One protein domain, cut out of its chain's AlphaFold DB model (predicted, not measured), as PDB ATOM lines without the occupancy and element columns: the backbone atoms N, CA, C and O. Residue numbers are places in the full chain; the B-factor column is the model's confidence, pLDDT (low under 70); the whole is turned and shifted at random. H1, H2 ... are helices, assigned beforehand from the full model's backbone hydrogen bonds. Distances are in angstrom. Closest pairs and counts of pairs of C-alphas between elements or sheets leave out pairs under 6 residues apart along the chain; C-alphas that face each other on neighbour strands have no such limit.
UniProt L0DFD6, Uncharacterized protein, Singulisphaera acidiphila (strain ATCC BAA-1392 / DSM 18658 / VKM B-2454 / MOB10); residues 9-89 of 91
ATOM      1  N   SER A   9     495.042 340.519 630.252       90.88
ATOM      2  CA  SER A   9     494.126 339.699 629.451       90.88
ATOM      3  C   SER A   9     494.372 338.194 629.588       90.88
ATOM      4  O   SER A   9     493.418 337.429 629.624       90.88
ATOM      5  N   SER A  10     495.629 337.755 629.687       89.00
ATOM      6  CA  SER A  10     495.979 336.333 629.799       89.00
ATOM      7  C   SER A  10     495.596 335.765 631.166       89.00
ATOM      8  O   SER A  10     495.076 334.655 631.246       89.00
ATOM      9  N   ALA A  11     495.782 336.545 632.235       89.44
ATOM     10  CA  ALA A  11     495.333 336.165 633.573       89.44
ATOM     11  C   ALA A  11     493.797 336.080 633.645       89.44
ATOM     12  O   ALA A  11     493.246 335.121 634.183       89.44
ATOM     13  N   VAL A  12     493.103 337.053 633.046       92.19
ATOM     14  CA  VAL A  12     491.635 337.064 632.970       92.19
ATOM     15  C   VAL A  12     491.107 335.890 632.149       92.19
ATOM     16  O   VAL A  12     490.160 335.239 632.581       92.19
ATOM     17  N   GLU A  13     491.720 335.564 631.011       93.50
ATOM     18  CA  GLU A  13     491.275 334.436 630.188       93.50
ATOM     19  C   GLU A  13     491.519 333.089 630.884       93.50
ATOM     20  O   GLU A  13     490.646 332.219 630.860       93.50
ATOM     21  N   CYS A  14     492.640 332.948 631.601       90.62
ATOM     22  CA  CYS A  14     492.899 331.791 632.458       90.62
ATOM     23  C   CYS A  14     491.777 331.606 633.492       90.62
ATOM     24  O   CYS A  14     491.200 330.523 633.589       90.62
ATOM     25  N   MET A  15     491.402 332.662 634.220       92.38
ATOM     26  CA  MET A  15     490.302 332.593 635.189       92.38
ATOM     27  C   MET A  15     488.953 332.306 634.515       92.38
ATOM     28  O   MET A  15     488.208 331.434 634.963       92.38
ATOM     29  N   ASN A  16     488.649 332.986 633.407       94.94
ATOM     30  CA  ASN A  16     487.397 332.807 632.674       94.94
ATOM     31  C   ASN A  16     487.231 331.386 632.133       94.94
ATOM     32  O   ASN A  16     486.109 330.882 632.119       94.94
ATOM     33  N   SER A  17     488.312 330.722 631.718       93.00
ATOM     34  CA  SER A  17     488.255 329.335 631.245       93.00
ATOM     35  C   SER A  17     487.674 328.393 632.313       93.00
ATOM     36  O   SER A  17     486.736 327.644 632.038       93.00
ATOM     37  N   VAL A  18     488.130 328.525 633.563       93.06
ATOM     38  CA  VAL A  18     487.643 327.743 634.709       93.06
ATOM     39  C   VAL A  18     486.228 328.169 635.099       93.06
ATOM     40  O   VAL A  18     485.354 327.326 635.318       93.06
ATOM     41  N   LEU A  19     485.969 329.480 635.149       93.06
ATOM     42  CA  LEU A  19     484.662 330.014 635.533       93.06
ATOM     43  C   LEU A  19     483.559 329.597 634.557       93.06
ATOM     44  O   LEU A  19     482.473 329.227 634.999       93.06
ATOM     45  N   ARG A  20     483.823 329.585 633.246       94.38
ATOM     46  CA  ARG A  20     482.840 329.164 632.233       94.38
ATOM     47  C   ARG A  20     482.428 327.703 632.407       94.38
ATOM     48  O   ARG A  20     481.247 327.397 632.249       94.38
ATOM     49  N   MET A  21     483.347 326.818 632.802       92.62
ATOM     50  CA  MET A  21     483.010 325.422 633.114       92.62
ATOM     51  C   MET A  21     482.064 325.328 634.315       92.62
ATOM     52  O   MET A  21     481.058 324.620 634.255       92.62
ATOM     53  N   GLN A  22     482.343 326.070 635.389       87.94
ATOM     54  CA  GLN A  22     481.479 326.085 636.575       87.94
ATOM     55  C   GLN A  22     480.113 326.711 636.275       87.94
ATOM     56  O   GLN A  22     479.082 326.163 636.662       87.94
ATOM     57  N   GLN A  23     480.079 327.809 635.518       90.25
ATOM     58  CA  GLN A  23     478.839 328.449 635.080       90.25
ATOM     59  C   GLN A  23     478.002 327.531 634.186       90.25
ATOM     60  O   GLN A  23     476.786 327.492 634.338       90.25
ATOM     61  N   SER A  24     478.622 326.787 633.266       88.81
ATOM     62  CA  SER A  24     477.922 325.813 632.421       88.81
ATOM     63  C   SER A  24     477.268 324.713 633.263       88.81
ATOM     64  O   SER A  24     476.074 324.457 633.111       88.81
ATOM     65  N   ARG A  25     478.005 324.152 634.232       85.00
ATOM     66  CA  ARG A  25     477.472 323.173 635.196       85.00
ATOM     67  C   ARG A  25     476.330 323.750 636.032       85.00
ATOM     68  O   ARG A  25     475.332 323.073 636.248       85.00
ATOM     69  N   HIS A  26     476.449 325.004 636.471       85.12
ATOM     70  CA  HIS A  26     475.400 325.690 637.227       85.12
ATOM     71  C   HIS A  26     474.132 325.917 636.392       85.12
ATOM     72  O   HIS A  26     473.032 325.715 636.892       85.12
ATOM     73  N   ARG A  27     474.260 326.283 635.108       85.06
ATOM     74  CA  ARG A  27     473.105 326.447 634.202       85.06
ATOM     75  C   ARG A  27     472.316 325.152 634.000       85.06
ATOM     76  O   ARG A  27     471.132 325.217 633.707       85.06
ATOM     77  N   GLN A  28     472.963 323.999 634.150       85.06
ATOM     78  CA  GLN A  28     472.339 322.678 634.039       85.06
ATOM     79  C   GLN A  28     471.863 322.124 635.392       85.06
ATOM     80  O   GLN A  28     471.475 320.960 635.481       85.06
ATOM     81  N   MET A  29     471.899 322.925 636.461       88.75
ATOM     82  CA  MET A  29     471.447 322.506 637.784       88.75
ATOM     83  C   MET A  29     469.914 322.444 637.821       88.75
ATOM     84  O   MET A  29     469.239 323.456 637.988       88.75
ATOM     85  N   THR A  30     469.363 321.246 637.655       92.19
ATOM     86  CA  THR A  30     467.923 320.983 637.764       92.19
ATOM     87  C   THR A  30     467.529 320.647 639.202       92.19
ATOM     88  O   THR A  30     468.377 320.292 640.026       92.19
ATOM     89  N   GLN A  31     466.231 320.718 639.509       91.50
ATOM     90  CA  GLN A  31     465.714 320.350 640.830       91.50
ATOM     91  C   GLN A  31     466.088 318.903 641.233       91.50
ATOM     92  O   GLN A  31     466.680 318.748 642.299       91.50
ATOM     93  N   PRO A  32     465.933 317.870 640.372       91.62
ATOM     94  CA  PRO A  32     466.390 316.515 640.698       91.62
ATOM     95  C   PRO A  32     467.887 316.417 641.024       91.62
ATOM     96  O   PRO A  32     468.294 315.636 641.878       91.62
ATOM     97  N   MET A  33     468.728 317.237 640.385       92.06
ATOM     98  CA  MET A  33     470.161 317.268 640.681       92.06
ATOM     99  C   MET A  33     470.459 317.930 642.034       92.06
ATOM    100  O   MET A  33     471.389 317.517 642.729       92.06
ATOM    101  N   LEU A  34     469.679 318.940 642.433       92.31
ATOM    102  CA  LEU A  34     469.749 319.506 643.783       92.31
ATOM    103  C   LEU A  34     469.313 318.488 644.835       92.31
ATOM    104  O   LEU A  34     469.964 318.375 645.872       92.31
ATOM    105  N   ASP A  35     468.261 317.725 644.556       92.06
ATOM    106  CA  ASP A  35     467.751 316.707 645.473       92.06
ATOM    107  C   ASP A  35     468.732 315.546 645.625       92.06
ATOM    108  O   ASP A  35     469.038 315.151 646.749       92.06
ATOM    109  N   LEU A  36     469.364 315.104 644.535       92.12
ATOM    110  CA  LEU A  36     470.450 314.127 644.593       92.12
ATOM    111  C   LEU A  36     471.646 314.640 645.408       92.12
ATOM    112  O   LEU A  36     472.228 313.899 646.197       92.12
ATOM    113  N   LYS A  37     472.011 315.921 645.267       92.88
ATOM    114  CA  LYS A  37     473.074 316.531 646.084       92.88
ATOM    115  C   LYS A  37     472.702 316.578 647.562       92.88
ATOM    116  O   LYS A  37     473.564 316.324 648.400       92.88
ATOM    117  N   ARG A  38     471.449 316.898 647.891       92.81
ATOM    118  CA  ARG A  38     470.950 316.863 649.274       92.81
ATOM    119  C   ARG A  38     471.036 315.449 649.835       92.81
ATOM    120  O   ARG A  38     471.594 315.278 650.913       92.81
ATOM    121  N   LEU A  39     470.571 314.458 649.074       92.62
ATOM    122  CA  LEU A  39     470.648 313.049 649.449       92.62
ATOM    123  C   LEU A  39     472.092 312.584 649.639       92.62
ATOM    124  O   LEU A  39     472.359 311.801 650.534       92.62
ATOM    125  N   TYR A  40     473.033 313.080 648.835       94.38
ATOM    126  CA  TYR A  40     474.445 312.745 648.987       94.38
ATOM    127  C   TYR A  40     475.063 313.353 650.248       94.38
ATOM    128  O   TYR A  40     475.764 312.661 650.974       94.38
ATOM    129  N   TRP A  41     474.824 314.633 650.540       94.75
ATOM    130  CA  TRP A  41     475.519 315.322 651.636       94.75
ATOM    131  C   TRP A  41     474.881 315.130 653.013       94.75
ATOM    132  O   TRP A  41     475.595 315.092 654.011       94.75
ATOM    133  N   ASN A  42     473.558 315.003 653.098       94.00
ATOM    134  CA  ASN A  42     472.852 314.905 654.378       94.00
ATOM    135  C   ASN A  42     473.115 313.634 655.217       94.00
ATOM    136  O   ASN A  42     472.970 313.716 656.440       94.00
ATOM    137  N   PRO A  43     473.496 312.483 654.634       92.94
ATOM    138  CA  PRO A  43     473.921 311.314 655.394       92.94
ATOM    139  C   PRO A  43     475.379 311.387 655.865       92.94
ATOM    140  O   PRO A  43     475.763 310.643 656.763       92.94
ATOM    141  N   HIS A  44     476.198 312.297 655.321       92.81
ATOM    142  CA  HIS A  44     477.599 312.404 655.722       92.81
ATOM    143  C   HIS A  44     477.737 313.090 657.094       92.81
ATOM    144  O   HIS A  44     477.178 314.174 657.303       92.81
ATOM    145  N   PRO A  45     478.495 312.504 658.038       93.12
ATOM    146  CA  PRO A  45     478.752 313.125 659.329       93.12
ATOM    147  C   PRO A  45     479.629 314.371 659.177       93.12
ATOM    148  O   PRO A  45     480.495 314.454 658.301       93.12
ATOM    149  N   PHE A  46     479.435 315.355 660.057       91.56
ATOM    150  CA  PHE A  46     480.323 316.516 660.086       91.56
ATOM    151  C   PHE A  46     481.721 316.096 660.560       91.56
ATOM    152  O   PHE A  46     481.873 315.531 661.640       91.56
ATOM    153  N   GLY A  47     482.756 316.431 659.787       91.19
ATOM    154  CA  GLY A  47     484.143 316.094 660.136       91.19
ATOM    155  C   GLY A  47     484.759 316.962 661.241       91.19
ATOM    156  O   GLY A  47     485.833 316.644 661.740       91.19
ATOM    157  N   SER A  48     484.130 318.080 661.619       91.19
ATOM    158  CA  SER A  48     484.667 318.988 662.641       91.19
ATOM    159  C   SER A  48     483.594 319.855 663.311       91.19
ATOM    160  O   SER A  48     482.456 319.958 662.845       91.19
ATOM    161  N   GLY A  49     483.979 320.497 664.418       91.81
ATOM    162  CA  GLY A  49     483.162 321.465 665.152       91.81
ATOM    163  C   GLY A  49     482.249 320.852 666.225       91.81
ATOM    164  O   GLY A  49     482.287 319.647 666.465       91.81
ATOM    165  N   PRO A  50     481.379 321.669 666.856       88.88
ATOM    166  CA  PRO A  50     480.452 321.235 667.919       88.88
ATOM    167  C   PRO A  50     479.452 320.167 667.465       88.88
ATOM    168  O   PRO A  50     478.739 319.564 668.258       88.88
ATOM    169  N   ARG A  51     479.364 319.999 666.147       86.81
ATOM    170  CA  ARG A  51     478.394 319.191 665.439       86.81
ATOM    171  C   ARG A  51     478.983 317.900 664.874       86.81
ATOM    172  O   ARG A  51     478.262 317.223 664.142       86.81
ATOM    173  N   LYS A  52     480.239 317.591 665.201       91.06
ATOM    174  CA  LYS A  52     480.968 316.422 664.710       91.06
ATOM    175  C   LYS A  52     480.245 315.099 664.987       91.06
ATOM    176  O   LYS A  52     479.346 315.044 665.826       91.06
ATOM    177  N   ASP A  53     480.648 314.068 664.257       89.31
ATOM    178  CA  ASP A  53     480.245 312.659 664.399       89.31
ATOM    179  C   ASP A  53     478.790 312.333 664.009       89.31
ATOM    180  O   ASP A  53     478.522 311.227 663.553       89.31
ATOM    181  N   LEU A  54     477.861 313.289 664.099       91.38
ATOM    182  CA  LEU A  54     476.478 313.125 663.637       91.38
ATOM    183  C   LEU A  54     476.280 313.715 662.241       91.38
ATOM    184  O   LEU A  54     476.804 314.792 661.938       91.38
ATOM    185  N   CYS A  55     475.466 313.066 661.415       92.56
ATOM    186  CA  CYS A  55     475.040 313.620 660.132       92.56
ATOM    187  C   CYS A  55     473.811 314.541 660.274       92.56
ATOM    188  O   CYS A  55     473.088 314.484 661.279       92.56
ATOM    189  N   PRO A  56     473.552 315.423 659.291       93.56
ATOM    190  CA  PRO A  56     472.345 316.246 659.247       93.56
ATOM    191  C   PRO A  56     471.035 315.487 659.505       93.56
ATOM    192  O   PRO A  56     470.225 315.967 660.297       93.56
ATOM    193  N   TYR A  57     470.836 314.305 658.908       91.62
ATOM    194  CA  TYR A  57     469.612 313.517 659.112       91.62
ATOM    195  C   TYR A  57     469.463 312.992 660.542       91.62
ATOM    196  O   TYR A  57     468.392 313.119 661.131       91.62
ATOM    197  N   GLN A  58     470.546 312.491 661.138       91.50
ATOM    198  CA  GLN A  58     470.553 312.063 662.540       91.50
ATOM    199  C   GLN A  58     470.237 313.221 663.482       91.50
ATOM    200  O   GLN A  58     469.469 313.071 664.426       91.50
ATOM    201  N   ARG A  59     470.798 314.405 663.216       90.38
ATOM    202  CA  ARG A  59     470.546 315.587 664.045       90.38
ATOM    203  C   ARG A  59     469.129 316.136 663.887       90.38
ATOM    204  O   ARG A  59     468.621 316.741 664.824       90.38
ATOM    205  N   LEU A  60     468.503 315.924 662.731       89.06
ATOM    206  CA  LEU A  60     467.087 316.222 662.520       89.06
ATOM    207  C   LEU A  60     466.169 315.241 663.274       89.06
ATOM    208  O   LEU A  60     464.983 315.509 663.404       89.06
ATOM    209  N   GLY A  61     466.707 314.129 663.786       88.94
ATOM    210  CA  GLY A  61     465.936 313.096 664.478       88.94
ATOM    211  C   GLY A  61     465.263 312.094 663.540       88.94
ATOM    212  O   GLY A  61     464.439 311.309 664.000       88.94
ATOM    213  N   LEU A  62     465.614 312.091 662.247       87.12
ATOM    214  CA  LEU A  62     465.075 311.131 661.284       87.12
ATOM    215  C   LEU A  62     465.576 309.729 661.606       87.12
ATOM    216  O   LEU A  62     466.789 309.501 661.615       87.12
ATOM    217  N   LYS A  63     464.656 308.786 661.812       85.25
ATOM    218  CA  LYS A  63     464.969 307.376 662.051       85.25
ATOM    219  C   LYS A  63     464.966 306.632 660.721       85.25
ATOM    220  O   LYS A  63     463.973 306.056 660.302       85.25
ATOM    221  N   LEU A  64     466.100 306.674 660.032       84.62
ATOM    222  CA  LEU A  64     466.272 305.942 658.778       84.62
ATOM    223  C   LEU A  64     466.775 304.523 659.065       84.62
ATOM    224  O   LEU A  64     467.511 304.305 660.027       84.62
ATOM    225  N   THR A  65     466.419 303.569 658.202       84.88
ATOM    226  CA  THR A  65     466.960 302.197 658.252       84.88
ATOM    227  C   THR A  65     468.478 302.175 658.071       84.88
ATOM    228  O   THR A  65     469.159 301.343 658.667       84.88
ATOM    229  N   SER A  66     469.008 303.122 657.295       88.19
ATOM    230  CA  SER A  66     470.433 303.360 657.103       88.19
ATOM    231  C   SER A  66     470.712 304.829 656.790       88.19
ATOM    232  O   SER A  66     469.853 305.549 656.285       88.19
ATOM    233  N   TYR A  67     471.940 305.262 657.071       90.00
ATOM    234  CA  TYR A  67     472.475 306.560 656.653       90.00
ATOM    235  C   TYR A  67     473.557 306.402 655.571       90.00
ATOM    236  O   TYR A  67     474.314 307.335 655.321       90.00
ATOM    237  N   ASP A  68     473.662 305.237 654.928       91.25
ATOM    238  CA  ASP A  68     474.502 305.079 653.742       91.25
ATOM    239  C   ASP A  68     473.811 305.657 652.499       91.25
ATOM    240  O   ASP A  68     472.642 305.389 652.217       91.25
ATOM    241  N   PHE A  69     474.553 306.444 651.719       92.06
ATOM    242  CA  PHE A  69     474.022 307.093 650.522       92.06
ATOM    243  C   PHE A  69     473.510 306.090 649.478       92.06
ATOM    244  O   PHE A  69     472.461 306.318 648.877       92.06
ATOM    245  N   TRP A  70     474.234 304.993 649.234       93.00
ATOM    246  CA  TRP A  70     473.867 304.043 648.183       93.00
ATOM    247  C   TRP A  70     472.672 303.188 648.569       93.00
ATOM    248  O   TRP A  70     471.910 302.779 647.692       93.00
ATOM    249  N   GLU A  71     472.518 302.875 649.850       92.44
ATOM    250  CA  GLU A  71     471.316 302.219 650.363       92.44
ATOM    251  C   GLU A  71     470.094 303.126 650.202       92.44
ATOM    252  O   GLU A  71     469.108 302.697 649.602       92.44
ATOM    253  N   LEU A  72     470.204 304.403 650.589       89.94
ATOM    254  CA  LEU A  72     469.135 305.395 650.422       89.94
ATOM    255  C   LEU A  72     468.796 305.697 648.951       89.94
ATOM    256  O   LEU A  72     467.653 306.001 648.621       89.94
ATOM    257  N   LEU A  73     469.773 305.629 648.044       91.06
ATOM    258  CA  LEU A  73     469.538 305.856 646.614       91.06
ATOM    259  C   LEU A  73     468.828 304.673 645.937       91.06
ATOM    260  O   LEU A  73     468.094 304.875 644.973       91.06
ATOM    261  N   ARG A  74     469.083 303.442 646.394       91.25
ATOM    262  CA  ARG A  74     468.525 302.214 645.794       91.25
ATOM    263  C   ARG A  74     467.108 301.902 646.256       91.25
ATOM    264  O   ARG A  74     466.390 301.187 645.568       91.25
ATOM    265  N   SER A  75     466.743 302.382 647.431       86.94
ATOM    266  CA  SER A  75     465.432 302.171 648.032       86.94
ATOM    267  C   SER A  75     464.300 302.902 647.305       86.94
ATOM    268  O   SER A  75     464.520 303.952 646.699       86.94
ATOM    269  N   ASP A  76     463.081 302.361 647.395       85.62
ATOM    270  CA  ASP A  76     461.905 302.915 646.726       85.62
ATOM    271  C   ASP A  76     461.442 304.220 647.417       85.62
ATOM    272  O   ASP A  76     461.109 304.211 648.608       85.62
ATOM    273  N   PRO A  77     461.393 305.364 646.705       81.06
ATOM    274  CA  PRO A  77     460.965 306.642 647.278       81.06
ATOM    275  C   PRO A  77     459.527 306.626 647.821       81.06
ATOM    276  O   PRO A  77     459.195 307.400 648.725       81.06
ATOM    277  N   THR A  78     458.667 305.756 647.294       83.00
ATOM    278  CA  THR A  78     457.268 305.637 647.718       83.00
ATOM    279  C   THR A  78     457.167 305.052 649.126       83.00
ATOM    280  O   THR A  78     456.426 305.573 649.964       83.00
ATOM    281  N   GLU A  79     457.988 304.041 649.422       80.19
ATOM    282  CA  GLU A  79     458.071 303.414 650.744       80.19
ATOM    283  C   GLU A  79     458.583 304.406 651.796       80.19
ATOM    284  O   GLU A  79     457.995 304.528 652.872       80.19
ATOM    285  N   TRP A  80     459.613 305.195 651.465       78.06
ATOM    286  CA  TRP A  80     460.128 306.242 652.358       78.06
ATOM    287  C   TRP A  80     459.112 307.321 652.664       78.06
ATOM    288  O   TRP A  80     459.004 307.760 653.806       78.06
ATOM    289  N   THR A  81     458.369 307.757 651.650       81.75
ATOM    290  CA  THR A  81     457.346 308.786 651.836       81.75
ATOM    291  C   THR A  81     456.306 308.298 652.839       81.75
ATOM    292  O   THR A  81     455.912 309.050 653.729       81.75
ATOM    293  N   GLN A  82     455.920 307.023 652.759       78.31
ATOM    294  CA  GLN A  82     454.977 306.420 653.692       78.31
ATOM    295  C   GLN A  82     455.568 306.259 655.100       78.31
ATOM    296  O   GLN A  82     454.913 306.636 656.072       78.31
ATOM    297  N   GLN A  83     456.804 305.769 655.230       77.25
ATOM    298  CA  GLN A  83     457.474 305.611 656.527       77.25
ATOM    299  C   GLN A  83     457.651 306.959 657.240       77.25
ATOM    300  O   GLN A  83     457.194 307.131 658.368       77.25
ATOM    301  N   LEU A  84     458.214 307.951 656.546       77.44
ATOM    302  CA  LEU A  84     458.501 309.276 657.101       77.44
ATOM    303  C   LEU A  84     457.233 310.080 657.417       77.44
ATOM    304  O   LEU A  84     457.216 310.839 658.384       77.44
ATOM    305  N   SER A  85     456.159 309.904 656.639       74.88
ATOM    306  CA  SER A  85     454.864 310.537 656.939       74.88
ATOM    307  C   SER A  85     454.182 309.914 658.158       74.88
ATOM    308  O   SER A  85     453.456 310.600 658.872       74.88
ATOM    309  N   THR A  86     454.409 308.621 658.409       65.00
ATOM    310  CA  THR A  86     453.810 307.912 659.549       65.00
ATOM    311  C   THR A  86     454.500 308.289 660.862       65.00
ATOM    312  O   THR A  86     453.832 308.477 661.875       65.00
ATOM    313  N   GLU A  87     455.821 308.482 660.845       63.09
ATOM    314  CA  GLU A  87     456.590 308.879 662.034       63.09
ATOM    315  C   GLU A  87     456.232 310.282 662.552       63.09
ATOM    316  O   GLU A  87     456.224 310.496 663.763       63.09
ATOM    317  N   GLY A  88     455.869 311.220 661.671       57.75
ATOM    318  CA  GLY A  88     455.495 312.589 662.051       57.75
ATOM    319  C   GLY A  88     454.116 312.739 662.710       57.75
ATOM    320  O   GLY A  88     453.812 313.813 663.212       57.75
ATOM    321  N   ASN A  89     453.286 311.691 662.709       55.31
ATOM    322  CA  ASN A  89     451.912 311.719 663.235       55.31
ATOM    323  C   ASN A  89     451.778 311.078 664.627       55.31
ATOM    324  O   ASN A  89     450.666 310.894 665.119       55.31
TER     325      ASN A  89
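This is residues 9 to 89 of the 91 residues of an uncharacterized protein of Singulisphaera acidiphila (strain ATCC BAA-1392 / DSM 18658 / VKM B-2454 / MOB10) (UniProt L0DFD6). A long helical arm, H1, sticks out with the first turns of H2 from a small, loose body of short helices and loops, in which H2 and H4 pack at a steep angle and H3 and H5 touch no other helix. A long loop, residues 42 to 55, folds back on itself between H2 and H3, and H5 follows H4 at the far end from H1. The printed part has 81 residues with five named helices, H1 to H5 in order along the chain, and no named strand; the class is all helix. The whole is extended, with a radius of gyration of the C-alphas of 18.2 A, and elongated, spanning 60 by 33 by 22 A.

H1, residues 9 to 27, has a kink of 30 degrees near residue 18 and touches no helix. Residues 9 to 35 stand free, of which 31 to 35 belong to H2, residues 31 to 41. H2 touches H4, residues 69 to 74; their closest C-alphas are those of Tyr 40 and Phe 69, 5.9 A apart. The two stand at a steep tilt of 48 degrees and run opposite ways. H3, residues 56 to 59, is only just apart from H2, at a closest C-alpha distance of 8.3 A. H5, residues 77 to 87, is apart from H2, H3 and H4. In H2, H4 and H5 every O i to N i+4 pair is within hydrogen-bond range; in H1 it is 13 of 15, and H3 is too short for such a pair, but its one O i to N i+3 pair is within range.

H1 begins at C-alpha 9, (494.126, 339.699, 629.451), and is 25.3 A long from first to last C-alpha. H2 is 15.4 A long and ends at C-alpha 41, (475.519, 315.322, 651.636). H3 is 5.2 A and H4 8.7 A long. H5 is 15.6 A long and ends at C-alpha 87, (456.590, 308.879, 662.034).

The two C-alphas farthest apart are those of Ser 9 and Asn 89, 60.9 A. Without the stretches that stand free, residues 9 to 35 and 74 to 79, the body has 48 residues and spans 33 by 23 by 16 A. The printed part has no cut. The link from H2 to H3 is long, with 14 residues; that from H3 to H4 is short, and those from H1 to H2 and from H4 to H5 are tight. The mean pLDDT of the printed part is 87.9; residues 86 to 89 are under 70, and the mean over H5 is 76.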